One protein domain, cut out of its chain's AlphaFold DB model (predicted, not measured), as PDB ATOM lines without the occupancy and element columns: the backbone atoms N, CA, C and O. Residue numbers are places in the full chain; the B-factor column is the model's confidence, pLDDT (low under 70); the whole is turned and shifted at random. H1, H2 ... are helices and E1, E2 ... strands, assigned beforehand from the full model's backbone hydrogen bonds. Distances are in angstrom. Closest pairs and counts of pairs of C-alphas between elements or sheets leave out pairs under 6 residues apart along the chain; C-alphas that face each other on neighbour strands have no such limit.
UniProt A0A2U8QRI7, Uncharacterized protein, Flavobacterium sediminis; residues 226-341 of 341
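Overview. This is residues 226 to 341 of the 341 residues of an uncharacterized protein of Flavobacterium sediminis (UniProt A0A2U8QRI7). This is one long, strongly twisted antiparallel sheet of four strands, curled like part of a barrel but not closed, with a small two-stranded hairpin, E2 and E3, off to one side of it and one short helix, H1, off to the other. Two long loops run beside the sheet: residues 249 to 265 lead from the hairpin to the short strand E4, and residues 307 to 329 lead from H1 back to E7, the last strand of the sheet. You have 116 residues printed, with named elements in the order E1 E2 E3 E4 E5 E6 H1 E7; the four-stranded sheet has the order E1 - E5 - E6 - E7. The class is mostly strand, though the named elements hold 51 residues, under half of the printed part. The whole is compact, with a radius of gyration of the C-alphas of 15.5 A and spans of 41 by 37 by 30 A.

Arrangement. Start near the first printed residue with E1, residues 228 to 234, an edge strand of the sheet. Its neighbour is E5, residues 272 to 279, antiparallel at 167 degrees; look at N 230 and O 276, 3.0 A apart, within hydrogen-bond range. Next across the sheet comes E6, residues 284 to 294, which forms a hairpin with E5 at 156 degrees; there N 275 and O 288 are 2.8 A apart. The other edge strand is E7, residues 330 to 336, antiparallel to E6 at 132 degrees, with N 333 and O 291 3.0 A apart. From edge to edge the strands' lines turn by 75 degrees, and the way across the sheet turns by 95 degrees. Now look at the second sheet, the hairpin of E2, residues 239 to 242, and E3, residues 245 to 248: they are antiparallel at 147 degrees, with N 240 and O 247 2.9 A apart. E2 is apart from E1, E5, E6 and E7. E4, residues 266 to 268, pairs with no named strand, but residues 259 to 260 pair with it, antiparallel. H1, residues 300 to 306, is not on the four-stranded sheet, with 1 pair of C-alphas within 10 A. In H1 every O i to N i+4 pair is within hydrogen-bond range. In the stretch after H1, residues 315 to 316 pair antiparallel with residues 335 to 336 of E7.

Along the chain. Find C-alpha 228 at (16.023, 33.085, 31.366); from there E1 runs 20.0 A to C-alpha 234. E2 and E3 are short, four residues each, and E4 has three. E5 covers 22.9 A from Ile 272 to Ser 279. E6 is the longest strand, 11 residues and 32.1 A from Gly 284 to Arg 294. Look for H1 from C-alpha 300 at (35.356, 10.987, 23.643); it is 10.0 A long. E7 covers 19.6 A and ends at C-alpha 336, at (32.838, 26.138, 18.803).

Size, cuts and confidence. The two C-alphas farthest apart are those of Gly 243 and Asn 341, at 46.5 A. The printed part has no cut, and Asn 341 is the chain's last residue. The links from E3 to E4, 17 residues, and from H1 to E7, 23 residues, are long; the others are tight. E7 has its centre nearest to the mean of the C-alphas, at 3.2 A, and E2 has its centre farthest, at 21.2 A. Read the B-factor column for confidence: the mean pLDDT of the printed part is 82.8, and 13 residues are under 70, namely 242, 326 to 330, 332 and 336 to 341.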
ATOM      1  N   GLY A 226      15.733  38.645  35.928       81.50
ATOM      2  CA  GLY A 226      16.259  37.354  36.370       81.50
ATOM      3  C   GLY A 226      16.883  36.528  35.246       81.50
ATOM      4  O   GLY A 226      17.167  37.039  34.166       81.50
ATOM      5  N   ASP A 227      17.132  35.252  35.537       86.94
ATOM      6  CA  ASP A 227      17.737  34.326  34.576       86.94
ATOM      7  C   ASP A 227      16.666  33.707  33.675       86.94
ATOM      8  O   ASP A 227      15.650  33.209  34.181       86.94
ATOM      9  N   SER A 228      16.898  33.700  32.367       87.69
ATOM     10  CA  SER A 228      16.023  33.085  31.366       87.69
ATOM     11  C   SER A 228      16.836  32.249  30.379       87.69
ATOM     12  O   SER A 228      18.050  32.406  30.248       87.69
ATOM     13  N   TYR A 229      16.157  31.314  29.719       87.31
ATOM     14  CA  TYR A 229      16.770  30.354  28.807       87.31
ATOM     15  C   TYR A 229      15.965  30.335  27.525       87.31
ATOM     16  O   TYR A 229      14.745  30.167  27.577       87.31
ATOM     17  N   ILE A 230      16.642  30.510  26.396       88.75
ATOM     18  CA  ILE A 230      15.998  30.518  25.091       88.75
ATOM     19  C   ILE A 230      16.752  29.589  24.161       88.75
ATOM     20  O   ILE A 230      17.942  29.768  23.921       88.75
ATOM     21  N   ASP A 231      16.024  28.625  23.612       89.75
ATOM     22  CA  ASP A 231      16.530  27.707  22.608       89.75
ATOM     23  C   ASP A 231      15.895  28.043  21.254       89.75
ATOM     24  O   ASP A 231      14.678  28.156  21.126       89.75
ATOM     25  N   ILE A 232      16.733  28.193  20.236       90.81
ATOM     26  CA  ILE A 232      16.346  28.384  18.841       90.81
ATOM     27  C   ILE A 232      16.748  27.116  18.094       90.81
ATOM     28  O   ILE A 232      17.930  26.773  18.041       90.81
ATOM     29  N   GLU A 233      15.784  26.426  17.492       90.31
ATOM     30  CA  GLU A 233      16.035  25.198  16.733       90.31
ATOM     31  C   GLU A 233      15.847  25.434  15.229       90.31
ATOM     32  O   GLU A 233      14.782  25.840  14.766       90.31
ATOM     33  N   TYR A 234      16.895  25.154  14.451       90.19
ATOM     34  CA  TYR A 234      16.883  25.206  12.993       90.19
ATOM     35  C   TYR A 234      16.853  23.788  12.421       90.19
ATOM     36  O   TYR A 234      17.845  23.050  12.464       90.19
ATOM     37  N   PHE A 235      15.700  23.417  11.864       90.94
ATOM     38  CA  PHE A 235      15.451  22.094  11.301       90.94
ATOM     39  C   PHE A 235      15.669  22.080   9.786       90.94
ATOM     40  O   PHE A 235      15.128  22.904   9.050       90.94
ATOM     41  N   ARG A 236      16.417  21.090   9.289       89.44
ATOM     42  CA  ARG A 236      16.653  20.887   7.846       89.44
ATOM     43  C   ARG A 236      15.455  20.266   7.137       89.44
ATOM     44  O   ARG A 236      15.330  20.376   5.919       89.44
ATOM     45  N   LYS A 237      14.589  19.588   7.890       89.81
ATOM     46  CA  LYS A 237      13.320  19.036   7.412       89.81
ATOM     47  C   LYS A 237      12.165  19.806   8.029       89.81
ATOM     48  O   LYS A 237      12.270  20.295   9.146       89.81
ATOM     49  N   LYS A 238      11.059  19.884   7.286       87.25
ATOM     50  CA  LYS A 238       9.861  20.595   7.723       87.25
ATOM     51  C   LYS A 238       9.369  20.042   9.061       87.25
ATOM     52  O   LYS A 238       9.191  18.828   9.205       87.25
ATOM     53  N   ILE A 239       9.114  20.973   9.968       89.06
ATOM     54  CA  ILE A 239       8.372  20.778  11.200       89.06
ATOM     55  C   ILE A 239       7.013  21.455  11.034       89.06
ATOM     56  O   ILE A 239       6.924  22.550  10.478       89.06
ATOM     57  N   GLU A 240       5.957  20.792  11.487       88.75
ATOM     58  CA  GLU A 240       4.601  21.333  11.482       88.75
ATOM     59  C   GLU A 240       4.062  21.373  12.906       88.75
ATOM     60  O   GLU A 240       4.153  20.392  13.644       88.75
ATOM     61  N   VAL A 241       3.465  22.500  13.285       82.56
ATOM     62  CA  VAL A 241       2.617  22.561  14.475       82.56
ATOM     63  C   VAL A 241       1.265  21.974  14.079       82.56
ATOM     64  O   VAL A 241       0.587  22.503  13.199       82.56
ATOM     65  N   GLY A 242       0.901  20.837  14.672       67.38
ATOM     66  CA  GLY A 242      -0.280  20.065  14.302       67.38
ATOM     67  C   GLY A 242      -1.077  19.637  15.530       67.38
ATOM     68  O   GLY A 242      -0.615  18.826  16.330       67.38
ATOM     69  N   GLY A 243      -2.302  20.149  15.671       71.88
ATOM     70  CA  GLY A 243      -3.151  19.838  16.822       71.88
ATOM     71  C   GLY A 243      -2.510  20.292  18.138       71.88
ATOM     72  O   GLY A 243      -2.169  21.457  18.282       71.88
ATOM     73  N   SER A 244      -2.352  19.371  19.092       79.62
ATOM     74  CA  SER A 244      -1.742  19.623  20.405       79.62
ATOM     75  C   SER A 244      -0.250  19.272  20.456       79.62
ATOM     76  O   SER A 244       0.232  18.827  21.496       79.62
ATOM     77  N   GLY A 245       0.487  19.354  19.348       86.31
ATOM     78  CA  GLY A 245       1.893  18.958  19.326       86.31
ATOM     79  C   GLY A 245       2.635  19.368  18.064       86.31
ATOM     80  O   GLY A 245       2.124  20.096  17.211       86.31
ATOM     81  N   ILE A 246       3.869  18.882  17.968       89.25
ATOM     82  CA  ILE A 246       4.759  19.122  16.838       89.25
ATOM     83  C   ILE A 246       4.935  17.824  16.053       89.25
ATOM     84  O   ILE A 246       5.100  16.756  16.635       89.25
ATOM     85  N   VAL A 247       4.905  17.910  14.725       89.38
ATOM     86  CA  VAL A 247       5.136  16.780  13.823       89.38
ATOM     87  C   VAL A 247       6.403  17.026  13.017       89.38
ATOM     88  O   VAL A 247       6.561  18.057  12.364       89.38
ATOM     89  N   SER A 248       7.297  16.042  13.036       90.19
ATOM     90  CA  SER A 248       8.516  16.007  12.241       90.19
ATOM     91  C   SER A 248       8.531  14.808  11.307       90.19
ATOM     92  O   SER A 248       8.277  13.672  11.707       90.19
ATOM     93  N   THR A 249       8.930  15.054  10.061       89.38
ATOM     94  CA  THR A 249       9.126  14.013   9.038       89.38
ATOM     95  C   THR A 249      10.524  13.386   9.071       89.38
ATOM     96  O   THR A 249      10.857  12.528   8.247       89.38
ATOM     97  N   ALA A 250      11.387  13.825   9.987       88.44
ATOM     98  CA  ALA A 250      12.762  13.366  10.062       88.44
ATOM     99  C   ALA A 250      12.898  12.066  10.875       88.44
ATOM    100  O   ALA A 250      12.207  11.845  11.868       88.44
ATOM    101  N   THR A 251      13.791  11.179  10.439       86.12
ATOM    102  CA  THR A 251      13.880   9.796  10.934       86.12
ATOM    103  C   THR A 251      14.817   9.627  12.125       86.12
ATOM    104  O   THR A 251      14.715   8.630  12.835       86.12
ATOM    105  N   ASP A 252      15.704  10.587  12.382       87.44
ATOM    106  CA  ASP A 252      16.740  10.454  13.403       87.44
ATOM    107  C   ASP A 252      16.273  11.066  14.730       87.44
ATOM    108  O   ASP A 252      16.812  12.064  15.208       87.44
ATOM    109  N   GLY A 253      15.216  10.485  15.307       84.38
ATOM    110  CA  GLY A 253      14.573  11.010  16.516       84.38
ATOM    111  C   GLY A 253      13.738  12.263  16.253       84.38
ATOM    112  O   GLY A 253      13.732  13.174  17.072       84.38
ATOM    113  N   GLY A 254      13.072  12.337  15.095       87.75
ATOM    114  CA  GLY A 254      12.335  13.534  14.682       87.75
ATOM    115  C   GLY A 254      13.240  14.684  14.236       87.75
ATOM    116  O   GLY A 254      12.765  15.807  14.097       87.75
ATOM    117  N   ARG A 255      14.525  14.416  13.982       91.00
ATOM    118  CA  ARG A 255      15.523  15.395  13.530       91.00
ATOM    119  C   ARG A 255      16.404  14.849  12.405       91.00
ATOM    120  O   ARG A 255      16.331  13.662  12.071       91.00
ATOM    121  N   THR A 256      17.202  15.720  11.792       92.38
ATOM    122  CA  THR A 256      18.173  15.383  10.739       92.38
ATOM    123  C   THR A 256      19.584  15.395  11.311       92.38
ATOM    124  O   THR A 256      20.062  16.426  11.778       92.38
ATOM    125  N   ALA A 257      20.278  14.259  11.269       91.38
ATOM    126  CA  ALA A 257      21.635  14.172  11.796       91.38
ATOM    127  C   ALA A 257      22.693  14.736  10.839       91.38
ATOM    128  O   ALA A 257      22.614  14.555   9.621       91.38
ATOM    129  N   TRP A 258      23.729  15.352  11.402       92.19
ATOM    130  CA  TRP A 258      24.949  15.694  10.678       92.19
ATOM    131  C   TRP A 258      25.774  14.449  10.343       92.19
ATOM    132  O   TRP A 258      25.874  13.514  11.143       92.19
ATOM    133  N   GLN A 259      26.410  14.469   9.171       91.75
ATOM    134  CA  GLN A 259      27.358  13.444   8.728       91.75
ATOM    135  C   GLN A 259      28.604  14.099   8.132       91.75
ATOM    136  O   GLN A 259      28.517  15.163   7.516       91.75
ATOM    137  N   PHE A 260      29.755  13.451   8.306       92.50
ATOM    138  CA  PHE A 260      31.060  13.989   7.921       92.50
ATOM    139  C   PHE A 260      31.893  12.949   7.174       92.50
ATOM    140  O   PHE A 260      31.764  11.746   7.409       92.50
ATOM    141  N   THR A 261      32.778  13.420   6.298       93.56
ATOM    142  CA  THR A 261      33.849  12.616   5.709       93.56
ATOM    143  C   THR A 261      34.923  12.302   6.754       93.56
ATOM    144  O   THR A 261      35.004  12.924   7.815       93.56
ATOM    145  N   ASN A 262      35.848  11.408   6.399       92.25
ATOM    146  CA  ASN A 262      37.044  11.138   7.202       92.25
ATOM    147  C   ASN A 262      37.986  12.350   7.339       92.25
ATOM    148  O   ASN A 262      38.892  12.302   8.163       92.25
ATOM    149  N   THR A 263      37.806  13.414   6.545       93.44
ATOM    150  CA  THR A 263      38.577  14.665   6.654       93.44
ATOM    151  C   THR A 263      37.837  15.757   7.426       93.44
ATOM    152  O   THR A 263      38.387  16.838   7.624       93.44
ATOM    153  N   GLY A 264      36.623  15.477   7.913       91.12
ATOM    154  CA  GLY A 264      35.810  16.402   8.703       91.12
ATOM    155  C   GLY A 264      34.856  17.268   7.878       91.12
ATOM    156  O   GLY A 264      34.037  17.975   8.464       91.12
ATOM    157  N   MET A 265      34.903  17.183   6.546       91.56
ATOM    158  CA  MET A 265      33.984  17.910   5.669       91.56
ATOM    159  C   MET A 265      32.551  17.364   5.822       91.56
ATOM    160  O   MET A 265      32.371  16.144   5.803       91.56
ATOM    161  N   PRO A 266      31.511  18.208   5.943       91.25
ATOM    162  CA  PRO A 266      30.130  17.735   5.998       91.25
ATOM    163  C   PRO A 266      29.711  17.045   4.697       91.25
ATOM    164  O   PRO A 266      29.802  17.630   3.620       91.25
ATOM    165  N   THR A 267      29.197  15.821   4.796       93.00
ATOM    166  CA  THR A 267      28.503  15.134   3.691       93.00
ATOM    167  C   THR A 267      26.994  15.336   3.760       93.00
ATOM    168  O   THR A 267      26.314  15.289   2.738       93.00
ATOM    169  N   GLN A 268      26.472  15.594   4.962       91.56
ATOM    170  CA  GLN A 268      25.087  15.964   5.211       91.56
ATOM    171  C   GLN A 268      25.043  17.016   6.318       91.56
ATOM    172  O   GLN A 268      25.546  16.793   7.422       91.56
ATOM    173  N   LEU A 269      24.407  18.148   6.023       89.81
ATOM    174  CA  LEU A 269      24.074  19.161   7.020       89.81
ATOM    175  C   LEU A 269      22.842  18.688   7.801       89.81
ATOM    176  O   LEU A 269      21.847  18.294   7.189       89.81
ATOM    177  N   GLY A 270      22.912  18.724   9.126       91.31
ATOM    178  CA  GLY A 270      21.815  18.359  10.019       91.31
ATOM    179  C   GLY A 270      21.224  19.558  10.750       91.31
ATOM    180  O   GLY A 270      21.511  20.712  10.424       91.31
ATOM    181  N   ASP A 271      20.398  19.268  11.746       92.19
ATOM    182  CA  ASP A 271      19.725  20.282  12.554       92.19
ATOM    183  C   ASP A 271      20.716  20.965  13.509       92.19
ATOM    184  O   ASP A 271      21.731  20.378  13.918       92.19
ATOM    185  N   ILE A 272      20.425  22.221  13.842       90.50
ATOM    186  CA  ILE A 272      21.236  23.073  14.717       90.50
ATOM    187  C   ILE A 272      20.343  23.605  15.835       90.50
ATOM    188  O   ILE A 272      19.201  23.984  15.587       90.50
ATOM    189  N   ILE A 273      20.877  23.663  17.051       89.69
ATOM    190  CA  ILE A 273      20.226  24.289  18.202       89.69
ATOM    191  C   ILE A 273      21.142  25.393  18.713       89.69
ATOM    192  O   ILE A 273      22.319  25.153  18.975       89.69
ATOM    193  N   ILE A 274      20.611  26.598  18.861       88.56
ATOM    194  CA  ILE A 274      21.292  27.729  19.480       88.56
ATOM    195  C   ILE A 274      20.610  27.957  20.822       88.56
ATOM    196  O   ILE A 274      19.438  28.306  20.869       88.56
ATOM    197  N   SER A 275      21.339  27.729  21.902       87.81
ATOM    198  CA  SER A 275      20.856  27.875  23.271       87.81
ATOM    199  C   SER A 275      21.491  29.105  23.896       87.81
ATOM    200  O   SER A 275      22.717  29.248  23.874       87.81
ATOM    201  N   LEU A 276      20.664  30.004  24.409       87.19
ATOM    202  CA  LEU A 276      21.058  31.266  25.011       87.19
ATOM    203  C   LEU A 276      20.653  31.258  26.485       87.19
ATOM    204  O   LEU A 276      19.468  31.246  26.821       87.19
ATOM    205  N   ASP A 277      21.661  31.294  27.351       87.50
ATOM    206  CA  ASP A 277      21.499  31.434  28.793       87.50
ATOM    207  C   ASP A 277      21.652  32.921  29.147       87.50
ATOM    208  O   ASP A 277      22.757  33.472  29.090       87.50
ATOM    209  N   PHE A 278      20.551  33.576  29.510       86.06
ATOM    210  CA  PHE A 278      20.546  34.957  29.981       86.06
ATOM    211  C   PHE A 278      20.617  34.987  31.506       86.06
ATOM    212  O   PHE A 278      19.935  34.231  32.197       86.06
ATOM    213  N   SER A 279      21.421  35.900  32.039       85.38
ATOM    214  CA  SER A 279      21.576  36.130  33.474       85.38
ATOM    215  C   SER A 279      21.512  37.611  33.807       85.38
ATOM    216  O   SER A 279      21.848  38.462  32.978       85.38
ATOM    217  N   ASN A 280      21.082  37.917  35.036       83.12
ATOM    218  CA  ASN A 280      20.900  39.291  35.520       83.12
ATOM    219  C   ASN A 280      20.062  40.151  34.561       83.12
ATOM    220  O   ASN A 280      20.418  41.295  34.284       83.12
ATOM    221  N   GLY A 281      18.986  39.583  34.019       73.19
ATOM    222  CA  GLY A 281      18.107  40.319  33.125       73.19
ATOM    223  C   GLY A 281      18.673  40.592  31.736       73.19
ATOM    224  O   GLY A 281      18.444  41.641  31.148       73.19
ATOM    225  N   GLY A 282      19.483  39.662  31.235       73.31
ATOM    226  CA  GLY A 282      20.089  39.750  29.909       73.31
ATOM    227  C   GLY A 282      21.380  40.562  29.840       73.31
ATOM    228  O   GLY A 282      21.986  40.627  28.776       73.31
ATOM    229  N   VAL A 283      21.866  41.105  30.964       77.19
ATOM    230  CA  VAL A 283      23.200  41.733  31.038       77.19
ATOM    231  C   VAL A 283      24.306  40.719  30.741       77.19
ATOM    232  O   VAL A 283      25.289  41.040  30.076       77.19
ATOM    233  N   GLY A 284      24.168  39.495  31.255       78.88
ATOM    234  CA  GLY A 284      25.053  38.386  30.921       78.88
ATOM    235  C   GLY A 284      24.362  37.445  29.949       78.88
ATOM    236  O   GLY A 284      23.293  36.936  30.270       78.88
ATOM    237  N   VAL A 285      24.990  37.161  28.810       80.44
ATOM    238  CA  VAL A 285      24.497  36.174  27.841       80.44
ATOM    239  C   VAL A 285      25.580  35.135  27.605       80.44
ATOM    240  O   VAL A 285      26.733  35.474  27.352       80.44
ATOM    241  N   THR A 286      25.226  33.857  27.696       83.12
ATOM    242  CA  THR A 286      26.091  32.753  27.271       83.12
ATOM    243  C   THR A 286      25.384  31.968  26.183       83.12
ATOM    244  O   THR A 286      24.365  31.337  26.435       83.12
ATOM    245  N   GLY A 287      25.938  31.993  24.974       82.50
ATOM    246  CA  GLY A 287      25.448  31.186  23.865       82.50
ATOM    247  C   GLY A 287      26.167  29.842  23.767       82.50
ATOM    248  O   GLY A 287      27.380  29.752  23.968       82.50
ATOM    249  N   LYS A 288      25.425  28.797  23.414       84.56
ATOM    250  CA  LYS A 288      25.946  27.478  23.048       84.56
ATOM    251  C   LYS A 288      25.277  27.042  21.761       84.56
ATOM    252  O   LYS A 288      24.058  27.098  21.643       84.56
ATOM    253  N   ILE A 289      26.073  26.569  20.816       86.44
ATOM    254  CA  ILE A 289      25.550  25.959  19.599       86.44
ATOM    255  C   ILE A 289      25.703  24.455  19.749       86.44
ATOM    256  O   ILE A 289      26.771  23.967  20.128       86.44
ATOM    257  N   TYR A 290      24.639  23.729  19.444       87.75
ATOM    258  CA  TYR A 290      24.634  22.285  19.362       87.75
ATOM    259  C   TYR A 290      24.278  21.840  17.951       87.75
ATOM    260  O   TYR A 290      23.463  22.466  17.275       87.75
ATOM    261  N   ILE A 291      24.846  20.717  17.528       89.38
ATOM    262  CA  ILE A 291      24.411  20.019  16.317       89.38
ATOM    263  C   ILE A 291      23.776  18.685  16.654       89.38
ATOM    264  O   ILE A 291      24.232  17.987  17.560       89.38
ATOM    265  N   TRP A 292      22.755  18.306  15.891       90.62
ATOM    266  CA  TRP A 292      22.140  16.995  16.029       90.62
ATOM    267  C   TRP A 292      22.978  15.918  15.345       90.62
ATOM    268  O   TRP A 292      23.248  15.997  14.144       90.62
ATOM    269  N   MET A 293      23.383  14.881  16.074       88.06
ATOM    270  CA  MET A 293      24.171  13.797  15.488       88.06
ATOM    271  C   MET A 293      23.894  12.442  16.134       88.06
ATOM    272  O   MET A 293      23.503  12.354  17.299       88.06
ATOM    273  N   ARG A 294      24.119  11.371  15.362       86.38
ATOM    274  CA  ARG A 294      24.079  10.003  15.894       86.38
ATOM    275  C   ARG A 294      25.290   9.763  16.786       86.38
ATOM    276  O   ARG A 294      26.389  10.105  16.360       86.38
ATOM    277  N   LEU A 295      25.116   9.161  17.958       84.19
ATOM    278  CA  LEU A 295      26.176   8.868  18.931       84.19
ATOM    279  C   LEU A 295      26.423   7.374  19.176       84.19
ATOM    280  O   LEU A 295      27.312   7.040  19.953       84.19
ATOM    281  N   ASP A 296      25.680   6.481  18.523       80.38
ATOM    282  CA  ASP A 296      25.775   5.023  18.680       80.38
ATOM    283  C   ASP A 296      27.202   4.462  18.576       80.38
ATOM    284  O   ASP A 296      27.523   3.468  19.227       80.38
ATOM    285  N   ASP A 297      28.069   5.119  17.811       78.38
ATOM    286  CA  ASP A 297      29.459   4.737  17.571       78.38
ATOM    287  C   ASP A 297      30.490   5.791  18.025       78.38
ATOM    288  O   ASP A 297      31.681   5.660  17.733       78.38
ATOM    289  N   LYS A 298      30.067   6.839  18.747       85.31
ATOM    290  CA  LYS A 298      30.914   8.010  19.040       85.31
ATOM    291  C   LYS A 298      31.177   8.151  20.528       85.31
ATOM    292  O   LYS A 298      30.274   8.352  21.333       85.31
ATOM    293  N   ASN A 299      32.453   8.100  20.892       85.62
ATOM    294  CA  ASN A 299      32.932   8.337  22.250       85.62
ATOM    295  C   ASN A 299      33.833   9.583  22.302       85.62
ATOM    296  O   ASN A 299      34.050  10.264  21.302       85.62
ATOM    297  N   THR A 300      34.415   9.869  23.465       87.25
ATOM    298  CA  THR A 300      35.356  10.987  23.643       87.25
ATOM    299  C   THR A 300      36.499  10.987  22.622       87.25
ATOM    300  O   THR A 300      36.853  12.048  22.116       87.25
ATOM    301  N   ALA A 301      37.042   9.815  22.266       90.25
ATOM    302  CA  ALA A 301      38.135   9.710  21.300       90.25
ATOM    303  C   ALA A 301      37.698  10.072  19.873       90.25
ATOM    304  O   ALA A 301      38.486  10.660  19.136       90.25
ATOM    305  N   TYR A 302      36.447   9.783  19.494       90.69
ATOM    306  CA  TYR A 302      35.891  10.242  18.218       90.69
ATOM    307  C   TYR A 302      35.936  11.770  18.124       90.69
ATOM    308  O   TYR A 302      36.453  12.311  17.151       90.69
ATOM    309  N   PHE A 303      35.436  12.469  19.145       90.56
ATOM    310  CA  PHE A 303      35.377  13.931  19.142       90.56
ATOM    311  C   PHE A 303      36.767  14.571  19.223       90.56
ATOM    312  O   PHE A 303      37.042  15.537  18.508       90.56
ATOM    313  N   ASP A 304      37.662  14.004  20.039       91.56
ATOM    314  CA  ASP A 304      39.059  14.438  20.106       91.56
ATOM    315  C   ASP A 304      39.750  14.274  18.739       91.56
ATOM    316  O   ASP A 304      40.434  15.194  18.298       91.56
ATOM    317  N   ASN A 305      39.515  13.162  18.028       93.62
ATOM    318  CA  ASN A 305      40.047  12.938  16.681       93.62
ATOM    319  C   ASN A 305      39.415  13.877  15.640       93.62
ATOM    320  O   ASN A 305      40.140  14.504  14.869       93.62
ATOM    321  N   PHE A 306      38.088  14.045  15.649       92.56
ATOM    322  CA  PHE A 306      37.382  14.966  14.751       92.56
ATOM    323  C   PHE A 306      37.969  16.379  14.825       92.56
ATOM    324  O   PHE A 306      38.221  17.019  13.806       92.56
ATOM    325  N   ASN A 307      38.287  16.828  16.040       92.75
ATOM    326  CA  ASN A 307      38.915  18.117  16.307       92.75
ATOM    327  C   ASN A 307      40.336  18.275  15.740       92.75
ATOM    328  O   ASN A 307      40.889  19.372  15.830       92.75
ATOM    329  N   THR A 308      40.923  17.227  15.157       94.12
ATOM    330  CA  THR A 308      42.217  17.263  14.457       94.12
ATOM    331  C   THR A 308      42.090  17.253  12.931       94.12
ATOM    332  O   THR A 308      43.057  17.579  12.246       94.12
ATOM    333  N   LEU A 309      40.905  16.951  12.388       94.19
ATOM    334  CA  LEU A 309      40.701  16.746  10.951       94.19
ATOM    335  C   LEU A 309      40.797  18.051  10.137       94.19
ATOM    336  O   LEU A 309      40.269  19.069  10.586       94.19
ATOM    337  N   PRO A 310      41.436  18.054   8.954       92.06
ATOM    338  CA  PRO A 310      41.823  19.285   8.259       92.06
ATOM    339  C   PRO A 310      40.650  20.109   7.710       92.06
ATOM    340  O   PRO A 310      40.735  21.332   7.721       92.06
ATOM    341  N   ASP A 311      39.553  19.468   7.301       91.31
ATOM    342  CA  ASP A 311      38.440  20.117   6.587       91.31
ATOM    343  C   ASP A 311      37.197  20.298   7.474       91.31
ATOM    344  O   ASP A 311      36.071  20.427   6.987       91.31
ATOM    345  N   ARG A 312      37.372  20.253   8.800       89.75
ATOM    346  CA  ARG A 312      36.266  20.395   9.754       89.75
ATOM    347  C   ARG A 312      35.721  21.835   9.758       89.75
ATOM    348  O   ARG A 312      36.505  22.776   9.876       89.75
ATOM    349  N   PRO A 313      34.392  22.035   9.723       84.81
ATOM    350  CA  PRO A 313      33.795  23.375   9.763       84.81
ATOM    351  C   PRO A 313      33.767  23.981  11.173       84.81
ATOM    352  O   PRO A 313      33.633  25.189  11.333       84.81
ATOM    353  N   PHE A 314      33.866  23.148  12.207       88.06
ATOM    354  CA  PHE A 314      33.839  23.553  13.608       88.06
ATOM    355  C   PHE A 314      34.648  22.581  14.466       88.06
ATOM    356  O   PHE A 314      35.148  21.556  13.993       88.06
ATOM    357  N   ARG A 315      34.772  22.901  15.753       88.50
ATOM    358  CA  ARG A 315      35.348  22.020  16.769       88.50
ATOM    359  C   ARG A 315      34.288  21.666  17.798       88.50
ATOM    360  O   ARG A 315      33.531  22.528  18.218       88.50
ATOM    361  N   PHE A 316      34.262  20.423  18.253       88.12
ATOM    362  CA  PHE A 316      33.493  20.048  19.433       88.12
ATOM    363  C   PHE A 316      34.184  20.563  20.690       88.12
ATOM    364  O   PHE A 316      35.415  20.519  20.782       88.12
ATOM    365  N   VAL A 317      33.409  21.002  21.679       85.00
ATOM    366  CA  VAL A 317      33.953  21.528  22.938       85.00
ATOM    367  C   VAL A 317      33.530  20.699  24.142       85.00
ATOM    368  O   VAL A 317      32.444  20.119  24.188       85.00
ATOM    369  N   LYS A 318      34.423  20.643  25.132       82.19
ATOM    370  CA  LYS A 318      34.174  19.998  26.421       82.19
ATOM    371  C   LYS A 318      33.619  21.030  27.402       82.19
ATOM    372  O   LYS A 318      34.130  22.145  27.466       82.19
ATOM    373  N   ALA A 319      32.625  20.647  28.201       74.75
ATOM    374  CA  ALA A 319      32.297  21.363  29.430       74.75
ATOM    375  C   ALA A 319      33.051  20.685  30.578       74.75
ATOM    376  O   ALA A 319      32.783  19.536  30.936       74.75
ATOM    377  N   GLY A 320      34.060  21.373  31.114       78.56
ATOM    378  CA  GLY A 320      35.035  20.739  31.998       78.56
ATOM    379  C   GLY A 320      35.826  19.662  31.249       78.56
ATOM    380  O   GLY A 320      36.474  19.952  30.247       78.56
ATOM    381  N   ASN A 321      35.755  18.413  31.717       78.69
ATOM    382  CA  ASN A 321      36.544  17.299  31.170       78.69
ATOM    383  C   ASN A 321      35.786  16.405  30.174       78.69
ATOM    384  O   ASN A 321      36.373  15.458  29.647       78.69
ATOM    385  N   SER A 322      34.515  16.698  29.892       80.44
ATOM    386  CA  SER A 322      33.652  15.838  29.077       80.44
ATOM    387  C   SER A 322      32.988  16.617  27.951       80.44
ATOM    388  O   SER A 322      32.623  17.780  28.118       80.44
ATOM    389  N   TYR A 323      32.801  15.966  26.804       83.00
ATOM    390  CA  TYR A 323      31.891  16.475  25.780       83.00
ATOM    391  C   TYR A 323      30.470  16.431  26.329       83.00
ATOM    392  O   TYR A 323      30.058  15.413  26.886       83.00
ATOM    393  N   VAL A 324      29.743  17.540  26.202       75.75
ATOM    394  CA  VAL A 324      28.340  17.587  26.613       75.75
ATOM    395  C   VAL A 324      27.528  16.877  25.547       75.75
ATOM    396  O   VAL A 324      27.413  17.345  24.414       75.75
ATOM    397  N   ASN A 325      26.998  15.730  25.934       74.50
ATOM    398  CA  ASN A 325      25.982  14.995  25.218       74.50
ATOM    399  C   ASN A 325      24.872  14.645  26.211       74.50
ATOM    400  O   ASN A 325      25.100  14.531  27.416       74.50
ATOM    401  N   TYR A 326      23.656  14.517  25.704       68.56
ATOM    402  CA  TYR A 326      22.520  14.057  26.494       68.56
ATOM    403  C   TYR A 326      22.354  12.545  26.258       68.56
ATOM    404  O   TYR A 326      22.815  12.017  25.246       68.56
ATOM    405  N   SER A 327      21.810  11.782  27.208       51.47
ATOM    406  CA  SER A 327      21.834  10.314  27.097       51.47
ATOM    407  C   SER A 327      20.877   9.812  26.005       51.47
ATOM    408  O   SER A 327      19.661   9.862  26.184       51.47
ATOM    409  N   GLY A 328      21.414   9.284  24.902       56.97
ATOM    410  CA  GLY A 328      20.632   8.675  23.825       56.97
ATOM    411  C   GLY A 328      21.474   8.326  22.595       56.97
ATOM    412  O   GLY A 328      22.644   8.687  22.501       56.97
ATOM    413  N   VAL A 329      20.867   7.615  21.639       60.53
ATOM    414  CA  VAL A 329      21.478   7.290  20.332       60.53
ATOM    415  C   VAL A 329      21.616   8.541  19.450       60.53
ATOM    416  O   VAL A 329      22.485   8.583  18.589       60.53
ATOM    417  N   MET A 330      20.783   9.562  19.678       68.19
ATOM    418  CA  MET A 330      20.667  10.782  18.877       68.19
ATOM    419  C   MET A 330      20.516  11.981  19.802       68.19
ATOM    420  O   MET A 330      19.482  12.072  20.457       68.19
ATOM    421  N   VAL A 331      21.508  12.869  19.880       70.75
ATOM    422  CA  VAL A 331      21.445  14.031  20.785       70.75
ATOM    423  C   VAL A 331      22.227  15.233  20.253       70.75
ATOM    424  O   VAL A 331      23.096  15.064  19.388       70.75
ATOM    425  N   PRO A 332      21.954  16.445  20.771       64.56
ATOM    426  CA  PRO A 332      22.737  17.626  20.454       64.56
ATOM    427  C   PRO A 332      24.142  17.529  21.074       64.56
ATOM    428  O   PRO A 332      24.283  17.074  22.212       64.56
ATOM    429  N   VAL A 333      25.173  17.998  20.364       72.56
ATOM    430  CA  VAL A 333      26.559  18.092  20.875       72.56
ATOM    431  C   VAL A 333      27.104  19.506  20.703       72.56
ATOM    432  O   VAL A 333      26.963  20.084  19.627       72.56
ATOM    433  N   VAL A 334      27.744  20.045  21.749       77.44
ATOM    434  CA  VAL A 334      28.245  21.434  21.781       77.44
ATOM    435  C   VAL A 334      29.436  21.632  20.840       77.44
ATOM    436  O   VAL A 334      30.388  20.841  20.844       77.44
ATOM    437  N   LEU A 335      29.425  22.742  20.105       74.75
ATOM    438  CA  LEU A 335      30.503  23.159  19.211       74.75
ATOM    439  C   LEU A 335      31.022  24.576  19.486       74.75
ATOM    440  O   LEU A 335      30.357  25.404  20.102       74.75
ATOM    441  N   ALA A 336      32.218  24.835  18.969       66.31
ATOM    442  CA  ALA A 336      32.838  26.138  18.803       66.31
ATOM    443  C   ALA A 336      33.232  26.330  17.338       66.31
ATOM    444  O   ALA A 336      33.792  25.422  16.710       66.31
ATOM    445  N   MET A 337      32.971  27.517  16.801       51.31
ATOM    446  CA  MET A 337      33.441  27.882  15.470       51.31
ATOM    447  C   MET A 337      34.931  28.252  15.537       51.31
ATOM    448  O   MET A 337      35.342  28.913  16.494       51.31
ATOM    449  N   PRO A 338      35.771  27.809  14.585       45.94
ATOM    450  CA  PRO A 338      37.103  28.371  14.422       45.94
ATOM    451  C   PRO A 338      36.966  29.873  14.168       45.94
ATOM    452  O   PRO A 338      36.035  30.294  13.483       45.94
ATOM    453  N   GLU A 339      37.869  30.665  14.745       34.44
ATOM    454  CA  GLU A 339      37.923  32.109  14.518       34.44
ATOM    455  C   GLU A 339      37.880  32.377  13.006       34.44
ATOM    456  O   GLU A 339      38.702  31.857  12.246       34.44
ATOM    457  N   LEU A 340      36.865  33.129  12.569       31.16
ATOM    458  CA  LEU A 340      36.810  33.679  11.222       31.16
ATOM    459  C   LEU A 340      37.897  34.758  11.161       31.16
ATOM    460  O   LEU A 340      37.667  35.882  11.600       31.16
ATOM    461  N   ASN A 341      39.093  34.375  10.711       26.73
ATOM    462  CA  ASN A 341      40.175  35.315  10.413       26.73
ATOM    463  C   ASN A 341      39.850  36.176   9.194       26.73
ATOM    464  O   ASN A 341      39.367  35.600   8.189       26.73
TER     465      ASN A 341